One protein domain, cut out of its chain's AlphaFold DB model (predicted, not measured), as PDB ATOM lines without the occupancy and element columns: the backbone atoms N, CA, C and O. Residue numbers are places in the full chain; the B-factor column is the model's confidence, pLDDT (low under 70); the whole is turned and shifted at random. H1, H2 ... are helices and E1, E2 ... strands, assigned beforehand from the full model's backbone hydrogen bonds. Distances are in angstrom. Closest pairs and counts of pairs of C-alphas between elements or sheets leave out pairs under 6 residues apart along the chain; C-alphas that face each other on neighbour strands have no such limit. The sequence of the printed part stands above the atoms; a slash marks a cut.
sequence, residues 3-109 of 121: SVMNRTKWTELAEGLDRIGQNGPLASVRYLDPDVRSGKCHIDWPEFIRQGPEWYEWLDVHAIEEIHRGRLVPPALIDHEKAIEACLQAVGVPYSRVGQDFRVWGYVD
ATOM      1  N   SER A   3     178.004 241.942 215.256       91.12
ATOM      2  CA  SER A   3     178.968 242.100 216.347       91.12
ATOM      3  C   SER A   3     179.094 240.792 217.134       91.12
ATOM      4  O   SER A   3     178.086 240.180 217.491       91.12
ATOM      5  N   VAL A   4     180.329 240.362 217.397       92.31
ATOM      6  CA  VAL A   4     180.645 239.151 218.184       92.31
ATOM      7  C   VAL A   4     181.449 239.461 219.452       92.31
ATOM      8  O   VAL A   4     181.720 238.564 220.255       92.31
ATOM      9  N   MET A   5     181.786 240.736 219.659       93.50
ATOM     10  CA  MET A   5     182.511 241.257 220.816       93.50
ATOM     11  C   MET A   5     181.740 242.404 221.459       93.50
ATOM     12  O   MET A   5     181.181 243.255 220.774       93.50
ATOM     13  N   ASN A   6     181.745 242.450 222.790       92.81
ATOM     14  CA  ASN A   6     181.215 243.575 223.553       92.81
ATOM     15  C   ASN A   6     182.359 244.352 224.223       92.81
ATOM     16  O   ASN A   6     183.499 243.886 224.283       92.81
ATOM     17  N   ARG A   7     182.038 245.533 224.757       93.94
ATOM     18  CA  ARG A   7     183.017 246.406 225.417       93.94
ATOM     19  C   ARG A   7     183.747 245.721 226.577       93.94
ATOM     20  O   ARG A   7     184.948 245.918 226.731       93.94
ATOM     21  N   THR A   8     183.055 244.892 227.357       95.44
ATOM     22  CA  THR A   8     183.652 244.142 228.474       95.44
ATOM     23  C   THR A   8     184.754 243.201 227.991       95.44
ATOM     24  O   THR A   8     185.878 243.302 228.465       95.44
ATOM     25  N   LYS A   9     184.481 242.367 226.980       95.38
ATOM     26  CA  LYS A   9     185.478 241.449 226.410       95.38
ATOM     27  C   LYS A   9     186.644 242.178 225.758       95.38
ATOM     28  O   LYS A   9     187.776 241.719 225.855       95.38
ATOM     29  N   TRP A  10     186.382 243.305 225.095       96.44
ATOM     30  CA  TRP A  10     187.455 244.147 224.572       96.44
ATOM     31  C   TRP A  10     188.354 244.679 225.685       96.44
ATOM     32  O   TRP A  10     189.570 244.656 225.534       96.44
ATOM     33  N   THR A  11     187.761 245.109 226.799       96.94
ATOM     34  CA  THR A  11     188.492 245.618 227.969       96.94
ATOM     35  C   THR A  11     189.354 244.523 228.592       96.94
ATOM     36  O   THR A  11     190.556 244.711 228.743       96.94
ATOM     37  N   GLU A  12     188.777 243.350 228.863       97.19
ATOM     38  CA  GLU A  12     189.503 242.198 229.417       97.19
ATOM     39  C   GLU A  12     190.647 241.739 228.499       97.19
ATOM     40  O   GLU A  12     191.739 241.424 228.971       97.19
ATOM     41  N   LEU A  13     190.419 241.741 227.180       97.19
ATOM     42  CA  LEU A  13     191.453 241.432 226.199       97.19
ATOM     43  C   LEU A  13     192.583 242.465 226.221       97.19
ATOM     44  O   LEU A  13     193.745 242.077 226.277       97.19
ATOM     45  N   ALA A  14     192.255 243.756 226.176       96.75
ATOM     46  CA  ALA A  14     193.243 244.830 226.175       96.75
ATOM     47  C   ALA A  14     194.107 244.790 227.443       96.75
ATOM     48  O   ALA A  14     195.328 244.821 227.349       96.75
ATOM     49  N   GLU A  15     193.494 244.609 228.616       96.19
ATOM     50  CA  GLU A  15     194.219 244.440 229.878       96.19
ATOM     51  C   GLU A  15     195.113 243.194 229.903       96.19
ATOM     52  O   GLU A  15     196.188 243.206 230.503       96.19
ATOM     53  N   GLY A  16     194.660 242.094 229.300       96.38
ATOM     54  CA  GLY A  16     195.445 240.869 229.206       96.38
ATOM     55  C   GLY A  16     196.661 241.033 228.295       96.38
ATOM     56  O   GLY A  16     197.759 240.626 228.671       96.38
ATOM     57  N   LEU A  17     196.482 241.670 227.134       96.31
ATOM     58  CA  LEU A  17     197.548 241.918 226.162       96.31
ATOM     59  C   LEU A  17     198.567 242.951 226.658       96.31
ATOM     60  O   LEU A  17     199.760 242.754 226.443       96.31
ATOM     61  N   ASP A  18     198.129 243.990 227.371       95.88
ATOM     62  CA  ASP A  18     198.996 245.026 227.960       95.88
ATOM     63  C   ASP A  18     200.027 244.446 228.944       95.88
ATOM     64  O   ASP A  18     201.135 244.952 229.094       95.88
ATOM     65  N   ARG A  19     199.693 243.314 229.576       94.88
ATOM     66  CA  ARG A  19     200.567 242.612 230.528       94.88
ATOM     67  C   ARG A  19     201.553 241.642 229.866       94.88
ATOM     68  O   ARG A  19     202.358 241.029 230.570       94.88
ATOM     69  N   ILE A  20     201.492 241.442 228.547       93.38
ATOM     70  CA  ILE A  20     202.383 240.519 227.829       93.38
ATOM     71  C   ILE A  20     203.657 241.253 227.408       93.38
ATOM     72  O   ILE A  20     203.640 242.139 226.560       93.38
ATOM     73  N   GLY A  21     204.801 240.828 227.941       85.69
ATOM     74  CA  GLY A  21     206.068 241.503 227.662       85.69
ATOM     75  C   GLY A  21     206.117 242.896 228.295       85.69
ATOM     76  O   GLY A  21     205.453 243.150 229.293       85.69
ATOM     77  N   GLN A  22     206.951 243.785 227.752       85.00
ATOM     78  CA  GLN A  22     207.150 245.120 228.330       85.00
ATOM     79  C   GLN A  22     206.131 246.158 227.830       85.00
ATOM     80  O   GLN A  22     205.799 247.066 228.582       85.00
ATOM     81  N   ASN A  23     205.649 246.027 226.588       85.06
ATOM     82  CA  ASN A  23     204.790 247.016 225.916       85.06
ATOM     83  C   ASN A  23     203.538 246.379 225.278       85.06
ATOM     84  O   ASN A  23     202.978 246.926 224.325       85.06
ATOM     85  N   GLY A  24     203.164 245.171 225.706       90.38
ATOM     86  CA  GLY A  24     202.234 244.335 224.954       90.38
ATOM     87  C   GLY A  24     202.819 243.838 223.621       90.38
ATOM     88  O   GLY A  24     203.853 244.330 223.154       90.38
ATOM     89  N   PRO A  25     202.157 242.870 222.970       94.62
ATOM     90  CA  PRO A  25     202.533 242.436 221.635       94.62
ATOM     91  C   PRO A  25     202.218 243.525 220.607       94.62
ATOM     92  O   PRO A  25     201.293 244.326 220.771       94.62
ATOM     93  N   LEU A  26     202.945 243.505 219.492       95.75
ATOM     94  CA  LEU A  26     202.582 244.298 218.323       95.75
ATOM     95  C   LEU A  26     201.200 243.879 217.810       95.75
ATOM     96  O   LEU A  26     200.880 242.690 217.738       95.75
ATOM     97  N   ALA A  27     200.405 244.849 217.373       96.69
ATOM     98  CA  ALA A  27     199.074 244.605 216.843       96.69
ATOM     99  C   ALA A  27     198.723 245.547 215.682       96.69
ATOM    100  O   ALA A  27     199.398 246.546 215.428       96.69
ATOM    101  N   SER A  28     197.667 245.199 214.951       96.38
ATOM    102  CA  SER A  28     197.044 246.055 213.941       96.38
ATOM    103  C   SER A  28     195.527 245.918 213.977       96.38
ATOM    104  O   SER A  28     194.997 244.841 214.235       96.38
ATOM    105  N   VAL A  29     194.819 247.009 213.709       95.56
ATOM    106  CA  VAL A  29     193.354 247.061 213.722       95.56
ATOM    107  C   VAL A  29     192.816 247.326 212.327       95.56
ATOM    108  O   VAL A  29     193.429 248.059 211.546       95.56
ATOM    109  N   ARG A  30     191.653 246.759 212.012       94.50
ATOM    110  CA  ARG A  30     190.837 247.161 210.864       94.50
ATOM    111  C   ARG A  30     189.554 247.797 211.367       94.50
ATOM    112  O   ARG A  30     188.859 247.212 212.195       94.50
ATOM    113  N   TYR A  31     189.251 248.975 210.849       91.25
ATOM    114  CA  TYR A  31     188.038 249.716 211.171       91.25
ATOM    115  C   TYR A  31     186.882 249.229 210.294       91.25
ATOM    116  O   TYR A  31     187.102 248.793 209.166       91.25
ATOM    117  N   LEU A  32     185.655 249.301 210.811       87.81
ATOM    118  CA  LEU A  32     184.454 249.045 210.011       87.81
ATOM    119  C   LEU A  32     184.261 250.089 208.908       87.81
ATOM    120  O   LEU A  32     183.849 249.759 207.800       87.81
ATOM    121  N   ASP A  33     184.515 251.349 209.254       82.56
ATOM    122  CA  ASP A  33     184.355 252.514 208.393       82.56
ATOM    123  C   ASP A  33     185.263 253.639 208.931       82.56
ATOM    124  O   ASP A  33     185.161 253.971 210.118       82.56
ATOM    125  N   PRO A  34     186.182 254.208 208.128       82.50
ATOM    126  CA  PRO A  34     186.516 253.821 206.754       82.50
ATOM    127  C   PRO A  34     187.190 252.443 206.686       82.50
ATOM    128  O   PRO A  34     187.767 251.990 207.673       82.50
ATOM    129  N   ASP A  35     187.160 251.792 205.514       81.19
ATOM    130  CA  ASP A  35     187.880 250.530 205.261       81.19
ATOM    131  C   ASP A  35     189.400 250.772 205.243       81.19
ATOM    132  O   ASP A  35     190.050 250.885 204.201       81.19
ATOM    133  N   VAL A  36     189.956 250.929 206.440       88.44
ATOM    134  CA  VAL A  36     191.362 251.214 206.690       88.44
ATOM    135  C   VAL A  36     191.886 250.208 207.701       88.44
ATOM    136  O   VAL A  36     191.234 249.865 208.691       88.44
ATOM    137  N   ARG A  37     193.112 249.752 207.452       91.50
ATOM    138  CA  ARG A  37     193.902 248.950 208.380       91.50
ATOM    139  C   ARG A  37     195.047 249.799 208.923       91.50
ATOM    140  O   ARG A  37     195.741 250.453 208.146       91.50
ATOM    141  N   SER A  38     195.275 249.760 210.231       92.19
ATOM    142  CA  SER A  38     196.466 250.365 210.825       92.19
ATOM    143  C   SER A  38     197.733 249.587 210.451       92.19
ATOM    144  O   SER A  38     197.697 248.394 210.137       92.19
ATOM    145  N   GLY A  39     198.885 250.253 210.542       92.56
ATOM    146  CA  GLY A  39     200.171 249.557 210.566       92.56
ATOM    147  C   GLY A  39     200.321 248.681 211.817       92.56
ATOM    148  O   GLY A  39     199.554 248.810 212.773       92.56
ATOM    149  N   LYS A  40     201.328 247.802 211.794       93.31
ATOM    150  CA  LYS A  40     201.770 247.017 212.953       93.31
ATOM    151  C   LYS A  40     202.486 247.947 213.939       93.31
ATOM    152  O   LYS A  40     203.509 248.527 213.580       93.31
ATOM    153  N   CYS A  41     201.966 248.095 215.152       93.62
ATOM    154  CA  CYS A  41     202.567 248.923 216.201       93.62
ATOM    155  C   CYS A  41     202.262 248.375 217.601       93.62
ATOM    156  O   CYS A  41     201.405 247.507 217.760       93.62
ATOM    157  N   HIS A  42     202.964 248.883 218.619       93.88
ATOM    158  CA  HIS A  42     202.512 248.708 219.996       93.88
ATOM    159  C   HIS A  42     201.291 249.596 220.197       93.88
ATOM    160  O   HIS A  42     201.338 250.799 219.922       93.88
ATOM    161  N   ILE A  43     200.198 248.979 220.625       94.12
ATOM    162  CA  ILE A  43     198.959 249.679 220.933       94.12
ATOM    163  C   ILE A  43     199.045 250.175 222.375       94.12
ATOM    164  O   ILE A  43     199.386 249.417 223.276       94.12
ATOM    165  N   ASP A  44     198.705 251.444 222.595       94.81
ATOM    166  CA  ASP A  44     198.347 251.935 223.926       94.81
ATOM    167  C   ASP A  44     196.967 251.356 224.271       94.81
ATOM    168  O   ASP A  44     195.939 251.814 223.769       94.81
ATOM    169  N   TRP A  45     196.952 250.267 225.040       94.50
ATOM    170  CA  TRP A  45     195.740 249.504 225.341       94.50
ATOM    171  C   TRP A  45     194.694 250.296 226.151       94.50
ATOM    172  O   TRP A  45     193.506 250.210 225.815       94.50
ATOM    173  N   PRO A  46     195.066 251.114 227.158       93.44
ATOM    174  CA  PRO A  46     194.136 252.059 227.774       93.44
ATOM    175  C   PRO A  46     193.487 253.020 226.768       93.44
ATOM    176  O   PRO A  46     192.271 253.244 226.816       93.44
ATOM    177  N   GLU A  47     194.270 253.570 225.837       94.12
ATOM    178  CA  GLU A  47     193.741 254.457 224.801       94.12
ATOM    179  C   GLU A  47     192.849 253.723 223.797       94.12
ATOM    180  O   GLU A  47     191.777 254.217 223.449       94.12
ATOM    181  N   PHE A  48     193.228 252.513 223.396       94.31
ATOM    182  CA  PHE A  48     192.428 251.637 222.540       94.31
ATOM    183  C   PHE A  48     191.005 251.448 223.089       94.31
ATOM    184  O   PHE A  48     190.031 251.554 222.345       94.31
ATOM    185  N   ILE A  49     190.851 251.261 224.407       95.56
ATOM    186  CA  ILE A  49     189.527 251.166 225.043       95.56
ATOM    187  C   ILE A  49     188.781 252.507 225.047       95.56
ATOM    188  O   ILE A  49     187.556 252.529 224.860       95.56
ATOM    189  N   ARG A  50     189.474 253.638 225.244       93.62
ATOM    190  CA  ARG A  50     188.850 254.973 225.158       93.62
ATOM    191  C   ARG A  50     188.333 255.285 223.757       93.62
ATOM    192  O   ARG A  50     187.270 255.888 223.653       93.62
ATOM    193  N   GLN A  51     189.042 254.859 222.714       90.44
ATOM    194  CA  GLN A  51     188.671 255.120 221.319       90.44
ATOM    195  C   GLN A  51     187.445 254.330 220.842       90.44
ATOM    196  O   GLN A  51     186.849 254.690 219.830       90.44
ATOM    197  N   GLY A  52     187.025 253.306 221.588       91.25
ATOM    198  CA  GLY A  52     185.816 252.542 221.285       91.25
ATOM    199  C   GLY A  52     186.100 251.374 220.340       91.25
ATOM    200  O   GLY A  52     185.827 251.462 219.143       91.25
ATOM    201  N   PRO A  53     186.606 250.244 220.857       91.44
ATOM    202  CA  PRO A  53     186.937 249.082 220.038       91.44
ATOM    203  C   PRO A  53     185.717 248.376 219.435       91.44
ATOM    204  O   PRO A  53     185.845 247.541 218.542       91.44
ATOM    205  N   GLU A  54     184.514 248.753 219.865       90.56
ATOM    206  CA  GLU A  54     183.254 248.457 219.188       90.56
ATOM    207  C   GLU A  54     183.180 248.931 217.723       90.56
ATOM    208  O   GLU A  54     182.270 248.512 217.020       90.56
ATOM    209  N   TRP A  55     184.114 249.749 217.229       90.06
ATOM    210  CA  TRP A  55     184.171 250.153 215.816       90.06
ATOM    211  C   TRP A  55     185.162 249.346 214.969       90.06
ATOM    212  O   TRP A  55     185.314 249.607 213.771       90.06
ATOM    213  N   TYR A  56     185.848 248.368 215.563       92.88
ATOM    214  CA  TYR A  56     186.834 247.556 214.860       92.88
ATOM    215  C   TYR A  56     186.191 246.302 214.276       92.88
ATOM    216  O   TYR A  56     185.508 245.544 214.964       92.88
ATOM    217  N   GLU A  57     186.449 246.053 212.995       94.25
ATOM    218  CA  GLU A  57     186.081 244.799 212.348       94.25
ATOM    219  C   GLU A  57     186.889 243.644 212.946       94.25
ATOM    220  O   GLU A  57     186.325 242.618 213.332       94.25
ATOM    221  N   TRP A  58     188.203 243.835 213.082       95.38
ATOM    222  CA  TRP A  58     189.089 242.896 213.757       95.38
ATOM    223  C   TRP A  58     190.380 243.554 214.260       95.38
ATOM    224  O   TRP A  58     190.779 244.631 213.814       95.38
ATOM    225  N   LEU A  59     191.037 242.850 215.181       96.88
ATOM    226  CA  LEU A  59     192.358 243.120 215.740       96.88
ATOM    227  C   LEU A  59     193.269 241.929 215.415       96.88
ATOM    228  O   LEU A  59     192.983 240.809 215.835       96.88
ATOM    229  N   ASP A  60     194.362 242.159 214.694       97.31
ATOM    230  CA  ASP A  60     195.434 241.181 214.515       97.31
ATOM    231  C   ASP A  60     196.490 241.411 215.600       97.31
ATOM    232  O   ASP A  60     197.081 242.487 215.674       97.31
ATOM    233  N   VAL A  61     196.735 240.395 216.423       97.12
ATOM    234  CA  VAL A  61     197.790 240.369 217.439       97.12
ATOM    235  C   VAL A  61     198.935 239.510 216.918       97.12
ATOM    236  O   VAL A  61     198.742 238.338 216.580       97.12
ATOM    237  N   HIS A  62     200.125 240.092 216.840       96.06
ATOM    238  CA  HIS A  62     201.270 239.465 216.201       96.06
ATOM    239  C   HIS A  62     202.111 238.686 217.209       96.06
ATOM    240  O   HIS A  62     202.581 239.247 218.197       96.06
ATOM    241  N   ALA A  63     202.326 237.395 216.945       94.50
ATOM    242  CA  ALA A  63     203.040 236.521 217.876       94.50
ATOM    243  C   ALA A  63     204.547 236.786 217.906       94.50
ATOM    244  O   ALA A  63     205.164 236.681 218.961       94.50
ATOM    245  N   ILE A  64     205.126 237.127 216.753       92.88
ATOM    246  CA  ILE A  64     206.565 237.333 216.609       92.88
ATOM    247  C   ILE A  64     206.869 238.827 216.494       92.88
ATOM    248  O   ILE A  64     206.364 239.538 215.607       92.88
ATOM    249  N   GLU A  65     207.729 239.289 217.393       90.50
ATOM    250  CA  GLU A  65     208.282 240.635 217.414       90.50
ATOM    251  C   GLU A  65     209.786 240.602 217.144       90.50
ATOM    252  O   GLU A  65     210.514 239.768 217.676       90.50
ATOM    253  N   GLU A  66     210.251 241.534 216.317       88.88
ATOM    254  CA  GLU A  66     211.656 241.679 215.964       88.88
ATOM    255  C   GLU A  66     212.233 242.944 216.609       88.88
ATOM    256  O   GLU A  66     211.937 244.070 216.202       88.88
ATOM    257  N   ILE A  67     213.091 242.761 217.614       85.19
ATOM    258  CA  ILE A  67     213.717 243.860 218.348       85.19
ATOM    259  C   ILE A  67     215.112 244.133 217.800       85.19
ATOM    260  O   ILE A  67     216.040 243.328 217.932       85.19
ATOM    261  N   HIS A  68     215.278 245.332 217.255       82.19
ATOM    262  CA  HIS A  68     216.558 245.827 216.771       82.19
ATOM    263  C   HIS A  68     217.424 246.293 217.949       82.19
ATOM    264  O   HIS A  68     217.070 247.227 218.664       82.19
ATOM    265  N   ARG A  69     218.594 245.671 218.141       80.62
ATOM    266  CA  ARG A  69     219.533 245.983 219.242       80.62
ATOM    267  C   ARG A  69     220.721 246.852 218.805       80.62
ATOM    268  O   ARG A  69     221.769 246.853 219.444       80.62
ATOM    269  N   GLY A  70     220.560 247.586 217.706       79.56
ATOM    270  CA  GLY A  70     221.609 248.378 217.060       79.56
ATOM    271  C   GLY A  70     222.018 247.819 215.693       79.56
ATOM    272  O   GLY A  70     221.594 246.745 215.287       79.56
ATOM    273  N   ARG A  71     222.848 248.570 214.959       75.62
ATOM    274  CA  ARG A  71     223.125 248.336 213.525       75.62
ATOM    275  C   ARG A  71     223.941 247.069 213.213       75.62
ATOM    276  O   ARG A  71     223.926 246.619 212.074       75.62
ATOM    277  N   LEU A  72     224.676 246.533 214.189       82.12
ATOM    278  CA  LEU A  72     225.614 245.410 214.007       82.12
ATOM    279  C   LEU A  72     225.199 244.132 214.747       82.12
ATOM    280  O   LEU A  72     225.872 243.112 214.627       82.12
ATOM    281  N   VAL A  73     224.117 244.182 215.525       82.50
ATOM    282  CA  VAL A  73     223.605 243.029 216.271       82.50
ATOM    283  C   VAL A  73     222.389 242.505 215.513       82.50
ATOM    284  O   VAL A  73     221.479 243.299 215.260       82.50
ATOM    285  N   PRO A  74     222.349 241.210 215.146       80.25
ATOM    286  CA  PRO A  74     221.161 240.619 214.552       80.25
ATOM    287  C   PRO A  74     219.928 240.904 215.416       80.25
ATOM    288  O   PRO A  74     220.022 240.830 216.649       80.25
ATOM    289  N   PRO A  75     218.786 241.236 214.804       84.31
ATOM    290  CA  PRO A  75     217.559 241.461 215.544       84.31
ATOM    291  C   PRO A  75     217.194 240.246 216.400       84.31
ATOM    292  O   PRO A  75     217.364 239.095 215.993       84.31
ATOM    293  N   ALA A  76     216.730 240.508 217.617       87.06
ATOM    294  CA  ALA A  76     216.249 239.461 218.503       87.06
ATOM    295  C   ALA A  76     214.773 239.204 218.207       87.06
ATOM    296  O   ALA A  76     213.982 240.145 218.203       87.06
ATOM    297  N   LEU A  77     214.408 237.940 218.001       90.62
ATOM    298  CA  LEU A  77     213.011 237.542 217.884       90.62
ATOM    299  C   LEU A  77     212.454 237.236 219.271       90.62
ATOM    300  O   LEU A  77     213.034 236.442 220.016       90.62
ATOM    301  N   ILE A  78     211.337 237.870 219.604       91.44
ATOM    302  CA  ILE A  78     210.543 237.544 220.782       91.44
ATOM    303  C   ILE A  78     209.273 236.850 220.315       91.44
ATOM    304  O   ILE A  78     208.571 237.339 219.430       91.44
ATOM    305  N   ASP A  79     209.012 235.694 220.913       93.94
ATOM    306  CA  ASP A  79     207.831 234.887 220.656       93.94
ATOM    307  C   ASP A  79     206.841 235.032 221.818       93.94
ATOM    308  O   ASP A  79     207.114 234.641 222.958       93.94
ATOM    309  N   HIS A  80     205.687 235.616 221.512       94.50
ATOM    310  CA  HIS A  80     204.569 235.825 222.421       94.50
ATOM    311  C   HIS A  80     203.423 234.827 222.201       94.50
ATOM    312  O   HIS A  80     202.403 234.941 222.880       94.50
ATOM    313  N   GLU A  81     203.560 233.846 221.299       94.88
ATOM    314  CA  GLU A  81     202.470 232.976 220.840       94.88
ATOM    315  C   GLU A  81     201.697 232.347 222.001       94.88
ATOM    316  O   GLU A  81     200.483 232.513 222.110       94.88
ATOM    317  N   LYS A  82     202.414 231.702 222.928       94.94
ATOM    318  CA  LYS A  82     201.804 231.027 224.082       94.94
ATOM    319  C   LYS A  82     201.117 231.993 225.044       94.94
ATOM    320  O   LYS A  82     200.088 231.651 225.619       94.94
ATOM    321  N   ALA A  83     201.689 233.180 225.243       95.75
ATOM    322  CA  ALA A  83     201.126 234.178 226.148       95.75
ATOM    323  C   ALA A  83     199.846 234.787 225.564       95.75
ATOM    324  O   ALA A  83     198.848 234.924 226.272       95.75
ATOM    325  N   ILE A  84     199.859 235.093 224.264       96.44
ATOM    326  CA  ILE A  84     198.691 235.602 223.542       96.44
ATOM    327  C   ILE A  84     197.594 234.539 223.525       96.44
ATOM    328  O   ILE A  84     196.459 234.837 223.885       96.44
ATOM    329  N   GLU A  85     197.921 233.296 223.174       95.44
ATOM    330  CA  GLU A  85     196.944 232.209 223.160       95.44
ATOM    331  C   GLU A  85     196.309 231.995 224.541       95.44
ATOM    332  O   GLU A  85     195.082 231.948 224.646       95.44
ATOM    333  N   ALA A  86     197.114 231.952 225.607       95.00
ATOM    334  CA  ALA A  86     196.607 231.833 226.972       95.00
ATOM    335  C   ALA A  86     195.680 233.002 227.347       95.00
ATOM    336  O   ALA A  86     194.623 232.782 227.939       95.00
ATOM    337  N   CYS A  87     196.032 234.232 226.959       95.94
ATOM    338  CA  CYS A  87     195.190 235.411 227.158       95.94
ATOM    339  C   CYS A  87     193.844 235.277 226.425       95.94
ATOM    340  O   CYS A  87     192.785 235.444 227.029       95.94
ATOM    341  N   LEU A  88     193.862 234.927 225.136       95.12
ATOM    342  CA  LEU A  88     192.655 234.773 224.317       95.12
ATOM    343  C   LEU A  88     191.726 233.682 224.862       95.12
ATOM    344  O   LEU A  88     190.503 233.859 224.898       95.12
ATOM    345  N   GLN A  89     192.304 232.568 225.316       93.50
ATOM    346  CA  GLN A  89     191.567 231.467 225.929       93.50
ATOM    347  C   GLN A  89     190.962 231.863 227.280       93.50
ATOM    348  O   GLN A  89     189.791 231.562 227.516       93.50
ATOM    349  N   ALA A  90     191.715 232.572 228.127       93.62
ATOM    350  CA  ALA A  90     191.258 233.021 229.443       93.62
ATOM    351  C   ALA A  90     190.079 234.001 229.352       93.62
ATOM    352  O   ALA A  90     189.092 233.835 230.066       93.62
ATOM    353  N   VAL A  91     190.142 234.978 228.439       93.69
ATOM    354  CA  VAL A  91     189.039 235.932 228.203       93.69
ATOM    355  C   VAL A  91     187.868 235.254 227.476       93.69
ATOM    356  O   VAL A  91     186.708 235.660 227.564       93.69
ATOM    357  N   GLY A  92     188.142 234.184 226.729       90.75
ATOM    358  CA  GLY A  92     187.119 233.480 225.974       90.75
ATOM    359  C   GLY A  92     186.575 234.324 224.818       90.75
ATOM    360  O   GLY A  92     185.359 234.335 224.560       90.75
ATOM    361  N   VAL A  93     187.469 235.007 224.103       90.06
ATOM    362  CA  VAL A  93     187.142 235.706 222.854       90.06
ATOM    363  C   VAL A  93     187.252 234.755 221.661       90.06
ATOM    364  O   VAL A  93     188.091 233.852 221.664       90.06
ATOM    365  N   PRO A  94     186.391 234.892 220.642       86.81
ATOM    366  CA  PRO A  94     186.534 234.129 219.413       86.81
ATOM    367  C   PRO A  94     187.687 234.698 218.572       86.81
ATOM    368  O   PRO A  94     187.738 235.898 218.300       86.81
ATOM    369  N   TYR A  95     188.606 233.835 218.139       95.00
ATOM    370  CA  TYR A  95     189.740 234.230 217.306       95.00
ATOM    371  C   TYR A  95     190.021 233.215 216.197       95.00
ATOM    372  O   TYR A  95     189.670 232.037 216.297       95.00
ATOM    373  N   SER A  96     190.659 233.687 215.132       96.06
ATOM    374  CA  SER A  96     191.169 232.881 214.023       96.06
ATOM    375  C   SER A  96     192.692 232.907 214.008       96.06
ATOM    376  O   SER A  96     193.311 233.879 214.442       96.06
ATOM    377  N   ARG A  97     193.303 231.857 213.456       95.00
ATOM    378  CA  ARG A  97     194.731 231.860 213.127       95.00
ATOM    379  C   ARG A  97     194.913 232.397 211.709       95.00
ATOM    380  O   ARG A  97     194.292 231.881 210.782       95.00
ATOM    381  N   VAL A  98     195.751 233.415 211.537       92.25
ATOM    382  CA  VAL A  98     196.098 233.977 210.222       92.25
ATOM    383  C   VAL A  98     197.616 233.941 210.091       92.25
ATOM    384  O   VAL A  98     198.318 234.810 210.598       92.25
ATOM    385  N   GLY A  99     198.143 232.886 209.467       89.81
ATOM    386  CA  GLY A  99     199.583 232.618 209.496       89.81
ATOM    387  C   GLY A  99     200.072 232.411 210.935       89.81
ATOM    388  O   GLY A  99     199.586 231.515 211.622       89.81
ATOM    389  N   GLN A 100     201.007 233.250 211.386       89.19
ATOM    390  CA  GLN A 100     201.532 233.253 212.761       89.19
ATOM    391  C   GLN A 100     200.817 234.246 213.688       89.19
ATOM    392  O   GLN A 100     201.174 234.353 214.863       89.19
ATOM    393  N   ASP A 101     199.781 234.931 213.206       94.50
ATOM    394  CA  ASP A 101     199.061 235.951 213.962       94.50
ATOM    395  C   ASP A 101     197.704 235.447 214.466       94.50
ATOM    396  O   ASP A 101     197.150 234.439 214.000       94.50
ATOM    397  N   PHE A 102     197.186 236.139 215.472       97.19
ATOM    398  CA  PHE A 102     195.884 235.876 216.065       97.19
ATOM    399  C   PHE A 102     194.926 236.985 215.664       97.19
ATOM    400  O   PHE A 102     195.108 238.132 216.061       97.19
ATOM    401  N   ARG A 103     193.885 236.643 214.906       97.38
ATOM    402  CA  ARG A 103     192.832 237.588 214.545       97.38
ATOM    403  C   ARG A 103     191.674 237.483 215.515       97.38
ATOM    404  O   ARG A 103     190.967 236.478 215.513       97.38
ATOM    405  N   VAL A 104     191.447 238.531 216.291       96.81
ATOM    406  CA  VAL A 104     190.264 238.693 217.135       96.81
ATOM    407  C   VAL A 104     189.215 239.479 216.365       96.81
ATOM    408  O   VAL A 104     189.480 240.577 215.883       96.81
ATOM    409  N   TRP A 105     188.017 238.922 216.247       95.25
ATOM    410  CA  TRP A 105     186.940 239.523 215.464       95.25
ATOM    411  C   TRP A 105     186.069 240.413 216.340       95.25
ATOM    412  O   TRP A 105     185.549 239.948 217.349       95.25
ATOM    413  N   GLY A 106     185.863 241.666 215.939       94.44
ATOM    414  CA  GLY A 106     184.816 242.519 216.499       94.44
ATOM    415  C   GLY A 106     183.479 242.281 215.813       94.44
ATOM    416  O   GLY A 106     182.443 242.142 216.470       94.44
ATOM    417  N   TYR A 107     183.527 242.158 214.486       93.25
ATOM    418  CA  TYR A 107     182.376 241.902 213.634       93.25
ATOM    419  C   TYR A 107     182.670 240.808 212.618       93.25
ATOM    420  O   TYR A 107     183.799 240.638 212.167       93.25
ATOM    421  N   VAL A 108     181.621 240.095 212.219       92.31
ATOM    422  CA  VAL A 108     181.699 239.047 211.199       92.31
ATOM    423  C   VAL A 108     180.654 239.251 210.113       92.31
ATOM    424  O   VAL A 108     179.528 239.691 210.379       92.31
ATOM    425  N   ASP A 109     181.006 238.915 208.874       88.56
ATOM    426  CA  ASP A 109     180.023 238.748 207.810       88.56
ATOM    427  C   ASP A 109     179.426 237.337 207.895       88.56
ATOM    428  O   ASP A 109     180.128 236.334 207.797       88.56
TER     429      ASP A 109
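This is residues 3 to 109 of the 121 residues of an uncharacterized protein of Corticimicrobacter populi (UniProt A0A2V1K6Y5). A strongly twisted sheet of four strands, E1, E2, E6 and E5, has H3 packed lengthwise over one face, while H1 lies beside H3 and H2 beside H1, so that the three helices stand side by side in a row with H1 in the middle. From the end of E2 the chain turns off into the hairpin of E3 and E4, an arm that reaches away from this body, with Leu 72 near its tip. The printed part has 107 residues, with three named helices and six named strands in the order H1, E1, H2, E2, E3, E4, H3, E5, E6; the sheet runs E1, E2, E6, E5 and is antiparallel throughout, and the class is mixed, helices and strands. The whole is compact, with a radius of gyration of the C-alphas of 13.9 A, and its spans of 46 by 30 by 26 A make it only just elongated.

Begin with the sheet and find C-alpha 26 at (202.582, 244.298, 218.323), where E1, residues 26 to 31, sets out for 17.1 A. Its neighbour E2, residues 56 to 62, covers 16.6 A, E6, residues 101 to 105, covers 12.7 A, and E5, residues 95 to 98, covers 9.5 A. For the helices, find C-alpha 7 at (183.017, 246.406, 225.417); from there H1 runs through residue 18 over 16.2 A. H2 is residues 45 to 51, 9.9 A long, and H3 is residues 81 to 91, 15.6 A long. Look next at the small second sheet: E3, residues 64 to 67, and E4, residues 76 to 79, each 9.8 A long. The last element, E6, ends at C-alpha 105, (186.940, 239.523, 215.464).

Start at the inner strands E2 and E6, antiparallel at 160 degrees, where N 59 and O 104 are 2.8 A apart, within hydrogen-bond range. On the other side of E2 lies the edge strand E1, antiparallel at 164 degrees, with N 28 and O 60 2.9 A apart. The other edge strand, E5, forms a hairpin with E6, antiparallel at 141 degrees, with N 96 and O 103 2.8 A apart. H3 is on this sheet at a height over the sheet of 9.8 A; it lies over E6 and runs along the strands, at 6 degrees to E6 on the local plane. The closest C-alphas of H3 and E5 are those of Leu 88 and Tyr 95, 7.6 A apart. H1 is only just on the sheet, with 5 pairs of C-alphas within 10 A, and only grazes it with residues 10 to 17. H1 and H3 touch, their closest C-alphas being those of Gly 16 and Cys 87 at 5.8 A, at a shallow tilt of 29 degrees, opposite ways. H1 and H2 touch at Ala 14 and Trp 45, their closest C-alphas at 5.4 A, at a shallow tilt of 31 degrees, opposite ways. H2 is not on the sheet and is apart from H3. E2 runs on into E3 across residue 63, at 63 degrees. In the hairpin of E3 and E4, antiparallel at 153 degrees, N 67 and O 76 are 2.8 A apart. In H1, H2 and H3 every O i to N i+4 pair is within hydrogen-bond range.

The two C-alphas farthest apart are those of Ser 3 and Leu 72, at 46.8 A, while those of Ser 3 and Asp 109 are 9.2 A apart. The one long link is E1 to H2, residues 32 to 44; there look for residues 41 to 42, which pair antiparallel with residues 26 to 27 of E1. The printed part has no cut, its mean pLDDT is 92.1, and no printed residue is under 70.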